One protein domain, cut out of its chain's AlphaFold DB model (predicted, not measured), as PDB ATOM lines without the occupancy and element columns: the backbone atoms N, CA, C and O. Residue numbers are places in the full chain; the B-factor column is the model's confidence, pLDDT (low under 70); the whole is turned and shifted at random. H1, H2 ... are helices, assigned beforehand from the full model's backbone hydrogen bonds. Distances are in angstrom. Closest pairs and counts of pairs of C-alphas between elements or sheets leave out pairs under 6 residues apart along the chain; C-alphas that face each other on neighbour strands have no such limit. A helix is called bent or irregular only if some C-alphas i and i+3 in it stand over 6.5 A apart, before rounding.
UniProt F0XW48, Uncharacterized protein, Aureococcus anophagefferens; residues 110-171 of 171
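What this domain is: This is residues 110 to 171 of the 171 residues of an uncharacterized protein of Aureococcus anophagefferens (UniProt F0XW48). An extended rod, its length made mostly by one long helix, H2, with H1 set at a corner to its first end and the tiny H3 beyond its other end. Residues 110 to 124, with no named element, lead into H1. The printed part has 62 residues and three named helices, H1, H2, H3, and is all helix. The radius of gyration of the C-alphas is 19.4 A; the spans are 55 by 20 by 15 A.

Where its parts are: H1, residues 125 to 136, begins at C-alpha 125 (-36.134, 21.468, -63.366) and is 16.9 A long. H2, residues 138 to 159, is 30.1 A long, with a kink of 25 degrees near residue 153; it is irregular, but only just: C-alphas 154 and 157 are 6.9 A apart. H3, residues 162 to 165, ends at C-alpha 165 (-35.197, -2.766, -19.306).

How they stand to each other: H1 and H2 are close but not clearly touching; their closest C-alphas, Leu 134 and Leu 141, are 7.9 A apart. They are only just about perpendicular, at 72 degrees. H3 is apart from both. Every O i to N i+4 pair is within hydrogen-bond range in H1, 16 of 18 in H2; H3 is too short for one.

The domain as a whole: The printed part has no cut; both links are tight. Residues 143 to 160 and 164 to 169 stand free. No printed residue is under 70 in pLDDT.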
ATOM      1  N   ASP A 110     -42.499   8.660 -50.034       84.38
ATOM      2  CA  ASP A 110     -42.859   9.277 -51.306       84.38
ATOM      3  C   ASP A 110     -42.585   8.273 -52.429       84.38
ATOM      4  O   ASP A 110     -41.471   7.768 -52.542       84.38
ATOM      5  N   LEU A 111     -43.604   7.948 -53.225       87.19
ATOM      6  CA  LEU A 111     -43.520   6.966 -54.304       87.19
ATOM      7  C   LEU A 111     -43.280   7.606 -55.676       87.19
ATOM      8  O   LEU A 111     -43.173   6.873 -56.661       87.19
ATOM      9  N   ASP A 112     -43.121   8.928 -55.767       86.25
ATOM     10  CA  ASP A 112     -42.914   9.641 -57.035       86.25
ATOM     11  C   ASP A 112     -41.668   9.148 -57.790       86.25
ATOM     12  O   ASP A 112     -41.647   9.135 -59.020       86.25
ATOM     13  N   PHE A 113     -40.651   8.640 -57.081       85.56
ATOM     14  CA  PHE A 113     -39.456   8.051 -57.704       85.56
ATOM     15  C   PHE A 113     -39.743   6.789 -58.533       85.56
ATOM     16  O   PHE A 113     -38.913   6.365 -59.344       85.56
ATOM     17  N   SER A 114     -40.895   6.153 -58.319       86.50
ATOM     18  CA  SER A 114     -41.333   5.004 -59.110       86.50
ATOM     19  C   SER A 114     -41.892   5.418 -60.476       86.50
ATOM     20  O   SER A 114     -41.786   4.644 -61.431       86.50
ATOM     21  N   CYS A 115     -42.397   6.647 -60.593       85.25
ATOM     22  CA  CYS A 115     -42.951   7.211 -61.819       85.25
ATOM     23  C   CYS A 115     -41.845   7.682 -62.772       85.25
ATOM     24  O   CYS A 115     -40.722   7.985 -62.359       85.25
ATOM     25  N   VAL A 116     -42.151   7.746 -64.070       82.56
ATOM     26  CA  VAL A 116     -41.226   8.326 -65.048       82.56
ATOM     27  C   VAL A 116     -41.248   9.853 -64.876       82.56
ATOM     28  O   VAL A 116     -42.328  10.432 -64.783       82.56
ATOM     29  N   PRO A 117     -40.096  10.555 -64.866       77.88
ATOM     30  CA  PRO A 117     -40.059  12.005 -64.622       77.88
ATOM     31  C   PRO A 117     -40.867  12.857 -65.617       77.88
ATOM     32  O   PRO A 117     -41.194  14.004 -65.310       77.88
ATOM     33  N   SER A 118     -41.173  12.325 -66.806       77.81
ATOM     34  CA  SER A 118     -42.061  12.956 -67.793       77.81
ATOM     35  C   SER A 118     -43.502  13.090 -67.305       77.81
ATOM     36  O   SER A 118     -44.199  14.000 -67.746       77.81
ATOM     37  N   ASP A 119     -43.919  12.230 -66.379       82.75
ATOM     38  CA  ASP A 119     -45.309  12.085 -65.942       82.75
ATOM     39  C   ASP A 119     -45.634  12.986 -64.737       82.75
ATOM     40  O   ASP A 119     -46.774  13.039 -64.284       82.75
ATOM     41  N   LEU A 120     -44.637  13.727 -64.231       84.69
ATOM     42  CA  LEU A 120     -44.724  14.599 -63.056       84.69
ATOM     43  C   LEU A 120     -44.605  16.082 -63.485       84.69
ATOM     44  O   LEU A 120     -43.530  16.695 -63.374       84.69
ATOM     45  N   PRO A 121     -45.678  16.696 -64.029       85.75
ATOM     46  CA  PRO A 121     -45.629  18.040 -64.606       85.75
ATOM     47  C   PRO A 121     -45.376  19.150 -63.578       85.75
ATOM     48  O   PRO A 121     -44.826  20.187 -63.947       85.75
ATOM     49  N   TRP A 122     -45.716  18.931 -62.305       87.12
ATOM     50  CA  TRP A 122     -45.565  19.906 -61.217       87.12
ATOM     51  C   TRP A 122     -44.126  20.074 -60.704       87.12
ATOM     52  O   TRP A 122     -43.863  21.005 -59.948       87.12
ATOM     53  N   LEU A 123     -43.190  19.207 -61.102       87.81
ATOM     54  CA  LEU A 123     -41.808  19.266 -60.623       87.81
ATOM     55  C   LEU A 123     -40.981  20.350 -61.328       87.81
ATOM     56  O   LEU A 123     -40.986  20.480 -62.560       87.81
ATOM     57  N   SER A 124     -40.175  21.069 -60.549       92.31
ATOM     58  CA  SER A 124     -39.163  21.998 -61.048       92.31
ATOM     59  C   SER A 124     -38.049  21.273 -61.814       92.31
ATOM     60  O   SER A 124     -37.837  20.065 -61.692       92.31
ATOM     61  N   LYS A 125     -37.260  22.024 -62.592       90.19
ATOM     62  CA  LYS A 125     -36.134  21.468 -63.366       90.19
ATOM     63  C   LYS A 125     -35.128  20.713 -62.485       90.19
ATOM     64  O   LYS A 125     -34.617  19.675 -62.897       90.19
ATOM     65  N   ARG A 126     -34.856  21.216 -61.275       90.81
ATOM     66  CA  ARG A 126     -33.949  20.572 -60.311       90.81
ATOM     67  C   ARG A 126     -34.541  19.269 -59.777       90.81
ATOM     68  O   ARG A 126     -33.833  18.271 -59.722       90.81
ATOM     69  N   GLU A 127     -35.821  19.269 -59.420       90.56
ATOM     70  CA  GLU A 127     -36.505  18.073 -58.916       90.56
ATOM     71  C   GLU A 127     -36.593  16.988 -59.987       90.56
ATOM     72  O   GLU A 127     -36.310  15.831 -59.699       90.56
ATOM     73  N   LYS A 128     -36.852  17.354 -61.248       88.94
ATOM     74  CA  LYS A 128     -36.819  16.408 -62.375       88.94
ATOM     75  C   LYS A 128     -35.453  15.746 -62.536       88.94
ATOM     76  O   LYS A 128     -35.393  14.540 -62.750       88.94
ATOM     77  N   LEU A 129     -34.356  16.495 -62.390       90.31
ATOM     78  CA  LEU A 129     -33.003  15.920 -62.427       90.31
ATOM     79  C   LEU A 129     -32.779  14.914 -61.292       90.31
ATOM     80  O   LEU A 129     -32.233  13.839 -61.531       90.31
ATOM     81  N   VAL A 130     -33.230  15.235 -60.075       90.38
ATOM     82  CA  VAL A 130     -33.167  14.310 -58.933       90.38
ATOM     83  C   VAL A 130     -34.007  13.061 -59.210       90.38
ATOM     84  O   VAL A 130     -33.506  11.951 -59.047       90.38
ATOM     85  N   GLN A 131     -35.233  13.217 -59.714       90.44
ATOM     86  CA  GLN A 131     -36.115  12.091 -60.022       90.44
ATOM     87  C   GLN A 131     -35.570  11.189 -61.130       90.44
ATOM     88  O   GLN A 131     -35.708   9.976 -61.036       90.44
ATOM     89  N   VAL A 132     -34.876  11.726 -62.140       90.12
ATOM     90  CA  VAL A 132     -34.181  10.899 -63.149       90.12
ATOM     91  C   VAL A 132     -33.168   9.960 -62.485       90.12
ATOM     92  O   VAL A 132     -33.097   8.779 -62.830       90.12
ATOM     93  N   VAL A 133     -32.403  10.463 -61.512       91.19
ATOM     94  CA  VAL A 133     -31.427   9.653 -60.768       91.19
ATOM     95  C   VAL A 133     -32.133   8.633 -59.871       91.19
ATOM     96  O   VAL A 133     -31.784   7.454 -59.909       91.19
ATOM     97  N   LEU A 134     -33.147   9.048 -59.105       91.75
ATOM     98  CA  LEU A 134     -33.890   8.149 -58.215       91.75
ATOM     99  C   LEU A 134     -34.606   7.040 -58.999       91.75
ATOM    100  O   LEU A 134     -34.470   5.866 -58.660       91.75
ATOM    101  N   HIS A 135     -35.273   7.385 -60.101       91.50
ATOM    102  CA  HIS A 135     -35.968   6.438 -60.970       91.50
ATOM    103  C   HIS A 135     -35.013   5.419 -61.603       91.50
ATOM    104  O   HIS A 135     -35.346   4.232 -61.698       91.50
ATOM    105  N   LYS A 136     -33.804   5.847 -62.000       93.88
ATOM    106  CA  LYS A 136     -32.748   4.950 -62.497       93.88
ATOM    107  C   LYS A 136     -32.352   3.901 -61.452       93.88
ATOM    108  O   LYS A 136     -32.074   2.762 -61.813       93.88
ATOM    109  N   HIS A 137     -32.360   4.267 -60.170       93.75
ATOM    110  CA  HIS A 137     -31.997   3.391 -59.054       93.75
ATOM    111  C   HIS A 137     -33.204   2.828 -58.278       93.75
ATOM    112  O   HIS A 137     -33.017   2.231 -57.218       93.75
ATOM    113  N   ARG A 138     -34.434   2.942 -58.804       93.81
ATOM    114  CA  ARG A 138     -35.675   2.587 -58.086       93.81
ATOM    115  C   ARG A 138     -35.691   1.166 -57.525       93.81
ATOM    116  O   ARG A 138     -36.110   0.968 -56.392       93.81
ATOM    117  N   THR A 139     -35.190   0.184 -58.276       93.81
ATOM    118  CA  THR A 139     -35.161  -1.219 -57.832       93.81
ATOM    119  C   THR A 139     -34.261  -1.392 -56.614       93.81
ATOM    120  O   THR A 139     -34.627  -2.095 -55.678       93.81
ATOM    121  N   LEU A 140     -33.109  -0.712 -56.595       95.25
ATOM    122  CA  LEU A 140     -32.208  -0.721 -55.447       95.25
ATOM    123  C   LEU A 140     -32.844  -0.010 -54.246       95.25
ATOM    124  O   LEU A 140     -32.759  -0.522 -53.138       95.25
ATOM    125  N   LEU A 141     -33.514   1.127 -54.458       93.44
ATOM    126  CA  LEU A 141     -34.215   1.849 -53.390       93.44
ATOM    127  C   LEU A 141     -35.317   0.991 -52.755       93.44
ATOM    128  O   LEU A 141     -35.371   0.883 -51.532       93.44
ATOM    129  N   PHE A 142     -36.139   0.314 -53.565       94.38
ATOM    130  CA  PHE A 142     -37.146  -0.626 -53.065       94.38
ATOM    131  C   PHE A 142     -36.519  -1.817 -52.339       94.38
ATOM    132  O   PHE A 142     -36.993  -2.190 -51.268       94.38
ATOM    133  N   ALA A 143     -35.438  -2.388 -52.879       95.62
ATOM    134  CA  ALA A 143     -34.734  -3.494 -52.241       95.62
ATOM    135  C   ALA A 143     -34.152  -3.088 -50.877       95.62
ATOM    136  O   ALA A 143     -34.333  -3.807 -49.899       95.62
ATOM    137  N   LEU A 144     -33.508  -1.919 -50.787       94.88
ATOM    138  CA  LEU A 144     -32.959  -1.390 -49.537       94.88
ATOM    139  C   LEU A 144     -34.058  -1.057 -48.527       94.88
ATOM    140  O   LEU A 144     -33.907  -1.369 -47.347       94.88
ATOM    141  N   HIS A 145     -35.171  -0.472 -48.973       93.00
ATOM    142  CA  HIS A 145     -36.311  -0.196 -48.103       93.00
ATOM    143  C   HIS A 145     -36.910  -1.492 -47.544       93.00
ATOM    144  O   HIS A 145     -37.071  -1.621 -46.331       93.00
ATOM    145  N   GLY A 146     -37.154  -2.488 -48.402       95.12
ATOM    146  CA  GLY A 146     -37.651  -3.802 -47.989       95.12
ATOM    147  C   GLY A 146     -36.688  -4.532 -47.051       95.12
ATOM    148  O   GLY A 146     -37.113  -5.062 -46.025       95.12
ATOM    149  N   ALA A 147     -35.384  -4.501 -47.341       97.31
ATOM    150  CA  ALA A 147     -34.356  -5.048 -46.458       97.31
ATOM    151  C   ALA A 147     -34.337  -4.336 -45.097       97.31
ATOM    152  O   ALA A 147     -34.254  -4.996 -44.062       97.31
ATOM    153  N   GLY A 148     -34.477  -3.008 -45.081       95.88
ATOM    154  CA  GLY A 148     -34.589  -2.211 -43.861       95.88
ATOM    155  C   GLY A 148     -35.819  -2.575 -43.030       95.88
ATOM    156  O   GLY A 148     -35.698  -2.760 -41.822       95.88
ATOM    157  N   MET A 149     -36.982  -2.756 -43.663       94.31
ATOM    158  CA  MET A 149     -38.204  -3.205 -42.985       94.31
ATOM    159  C   MET A 149     -38.052  -4.613 -42.396       94.31
ATOM    160  O   MET A 149     -38.443  -4.845 -41.253       94.31
ATOM    161  N   ALA A 150     -37.455  -5.542 -43.148       96.75
ATOM    162  CA  ALA A 150     -37.205  -6.903 -42.678       96.75
ATOM    163  C   ALA A 150     -36.232  -6.919 -41.492       96.75
ATOM    164  O   ALA A 150     -36.497  -7.570 -40.483       96.75
ATOM    165  N   LEU A 151     -35.141  -6.152 -41.584       97.06
ATOM    166  CA  LEU A 151     -34.166  -6.007 -40.509       97.06
ATOM    167  C   LEU A 151     -34.796  -5.371 -39.266       97.06
ATOM    168  O   LEU A 151     -34.603  -5.871 -38.162       97.06
ATOM    169  N   PHE A 152     -35.585  -4.310 -39.441       95.19
ATOM    170  CA  PHE A 152     -36.324  -3.674 -38.356       95.19
ATOM    171  C   PHE A 152     -37.262  -4.667 -37.661       95.19
ATOM    172  O   PHE A 152     -37.220  -4.788 -36.439       95.19
ATOM    173  N   GLY A 153     -38.055  -5.429 -38.422       94.81
ATOM    174  CA  GLY A 153     -38.947  -6.452 -37.872       94.81
ATOM    175  C   GLY A 153     -38.196  -7.560 -37.129       94.81
ATOM    176  O   GLY A 153     -38.588  -7.934 -36.024       94.81
ATOM    177  N   ALA A 154     -37.082  -8.040 -37.689       95.88
ATOM    178  CA  ALA A 154     -36.244  -9.068 -37.072       95.88
ATOM    179  C   ALA A 154     -35.571  -8.585 -35.777       95.88
ATOM    180  O   ALA A 154     -35.407  -9.362 -34.836       95.88
ATOM    181  N   LEU A 155     -35.191  -7.305 -35.718       96.75
ATOM    182  CA  LEU A 155     -34.515  -6.711 -34.569       96.75
ATOM    183  C   LEU A 155     -35.467  -6.158 -33.511       96.75
ATOM    184  O   LEU A 155     -35.046  -5.988 -32.369       96.75
ATOM    185  N   LEU A 156     -36.736  -5.918 -33.845       95.31
ATOM    186  CA  LEU A 156     -37.699  -5.327 -32.923       95.31
ATOM    187  C   LEU A 156     -37.798  -6.137 -31.623       95.31
ATOM    188  O   LEU A 156     -37.530  -5.610 -30.552       95.31
ATOM    189  N   PHE A 157     -38.090  -7.436 -31.710       94.75
ATOM    190  CA  PHE A 157     -38.233  -8.294 -30.529       94.75
ATOM    191  C   PHE A 157     -36.948  -8.450 -29.683       94.75
ATOM    192  O   PHE A 157     -37.040  -8.303 -28.457       94.75
ATOM    193  N   PRO A 158     -35.759  -8.743 -30.264       96.25
ATOM    194  CA  PRO A 158     -34.528  -8.897 -29.486       96.25
ATOM    195  C   PRO A 158     -33.974  -7.582 -28.926       96.25
ATOM    196  O   PRO A 158     -33.347  -7.619 -27.870       96.25
ATOM    197  N   LEU A 159     -34.192  -6.437 -29.584       95.25
ATOM    198  CA  LEU A 159     -33.742  -5.138 -29.068       95.25
ATOM    199  C   LEU A 159     -34.677  -4.567 -28.000       95.25
ATOM    200  O   LEU A 159     -34.252  -3.738 -27.205       95.25
ATOM    201  N   THR A 160     -35.924  -5.035 -27.928       96.19
ATOM    202  CA  THR A 160     -36.869  -4.683 -26.861       96.19
ATOM    203  C   THR A 160     -37.045  -5.845 -25.881       96.19
ATOM    204  O   THR A 160     -38.162  -6.304 -25.668       96.19
ATOM    205  N   ARG A 161     -35.963  -6.417 -25.343       95.44
ATOM    206  CA  ARG A 161     -36.036  -7.485 -24.323       95.44
ATOM    207  C   ARG A 161     -36.422  -6.914 -22.944       95.44
ATOM    208  O   ARG A 161     -35.649  -6.112 -22.432       95.44
ATOM    209  N   PRO A 162     -37.550  -7.312 -22.327       94.94
ATOM    210  CA  PRO A 162     -38.046  -6.773 -21.065       94.94
ATOM    211  C   PRO A 162     -37.052  -6.877 -19.933       94.94
ATOM    212  O   PRO A 162     -36.959  -5.958 -19.131       94.94
ATOM    213  N   GLU A 163     -36.264  -7.945 -19.908       93.44
ATOM    214  CA  GLU A 163     -35.270  -8.214 -18.877       93.44
ATOM    215  C   GLU A 163     -34.143  -7.175 -18.912       93.44
ATOM    216  O   GLU A 163     -33.624  -6.790 -17.871       93.44
ATOM    217  N   ALA A 164     -33.801  -6.674 -20.104       93.44
ATOM    218  CA  ALA A 164     -32.791  -5.632 -20.269       93.44
ATOM    219  C   ALA A 164     -33.273  -4.253 -19.787       93.44
ATOM    220  O   ALA A 164     -32.446  -3.393 -19.491       93.44
ATOM    221  N   PHE A 165     -34.590  -4.041 -19.706       93.56
ATOM    222  CA  PHE A 165     -35.197  -2.766 -19.306       93.56
ATOM    223  C   PHE A 165     -35.949  -2.828 -17.968       93.56
ATOM    224  O   PHE A 165     -36.382  -1.791 -17.475       93.56
ATOM    225  N   GLY A 166     -36.119  -4.015 -17.379       92.75
ATOM    226  CA  GLY A 166     -36.932  -4.222 -16.180       92.75
ATOM    227  C   GLY A 166     -38.409  -3.873 -16.384       92.75
ATOM    228  O   GLY A 166     -39.018  -3.287 -15.491       92.75
ATOM    229  N   SER A 167     -38.982  -4.164 -17.560       94.19
ATOM    230  CA  SER A 167     -40.363  -3.755 -17.855       94.19
ATOM    231  C   SER A 167     -41.380  -4.478 -16.960       94.19
ATOM    232  O   SER A 167     -41.400  -5.708 -16.958       94.19
ATOM    233  N   PRO A 168     -42.285  -3.755 -16.270       92.56
ATOM    234  CA  PRO A 168     -43.329  -4.370 -15.448       92.56
ATOM    235  C   PRO A 168     -44.545  -4.837 -16.263       92.56
ATOM    236  O   PRO A 168     -45.430  -5.500 -15.732       92.56
ATOM    237  N   TYR A 169     -44.630  -4.464 -17.543       92.94
ATOM    238  CA  TYR A 169     -45.821  -4.676 -18.376       92.94
ATOM    239  C   TYR A 169     -45.748  -5.936 -19.243       92.94
ATOM    240  O   TYR A 169     -46.715  -6.270 -19.939       92.94
ATOM    241  N   TRP A 170     -44.599  -6.613 -19.240       90.06
ATOM    242  CA  TRP A 170     -44.357  -7.799 -20.043       90.06
ATOM    243  C   TRP A 170     -43.958  -8.974 -19.141       90.06
ATOM    244  O   TRP A 170     -42.901  -8.890 -18.517       90.06
ATOM    245  N   PRO A 171     -44.793 -10.028 -19.054       81.69
ATOM    246  CA  PRO A 171     -44.522 -11.200 -18.227       81.69
ATOM    247  C   PRO A 171     -43.417 -12.096 -18.796       81.69
ATOM    248  O   PRO A 171     -43.161 -12.035 -20.025       81.69
TER     249      PRO A 171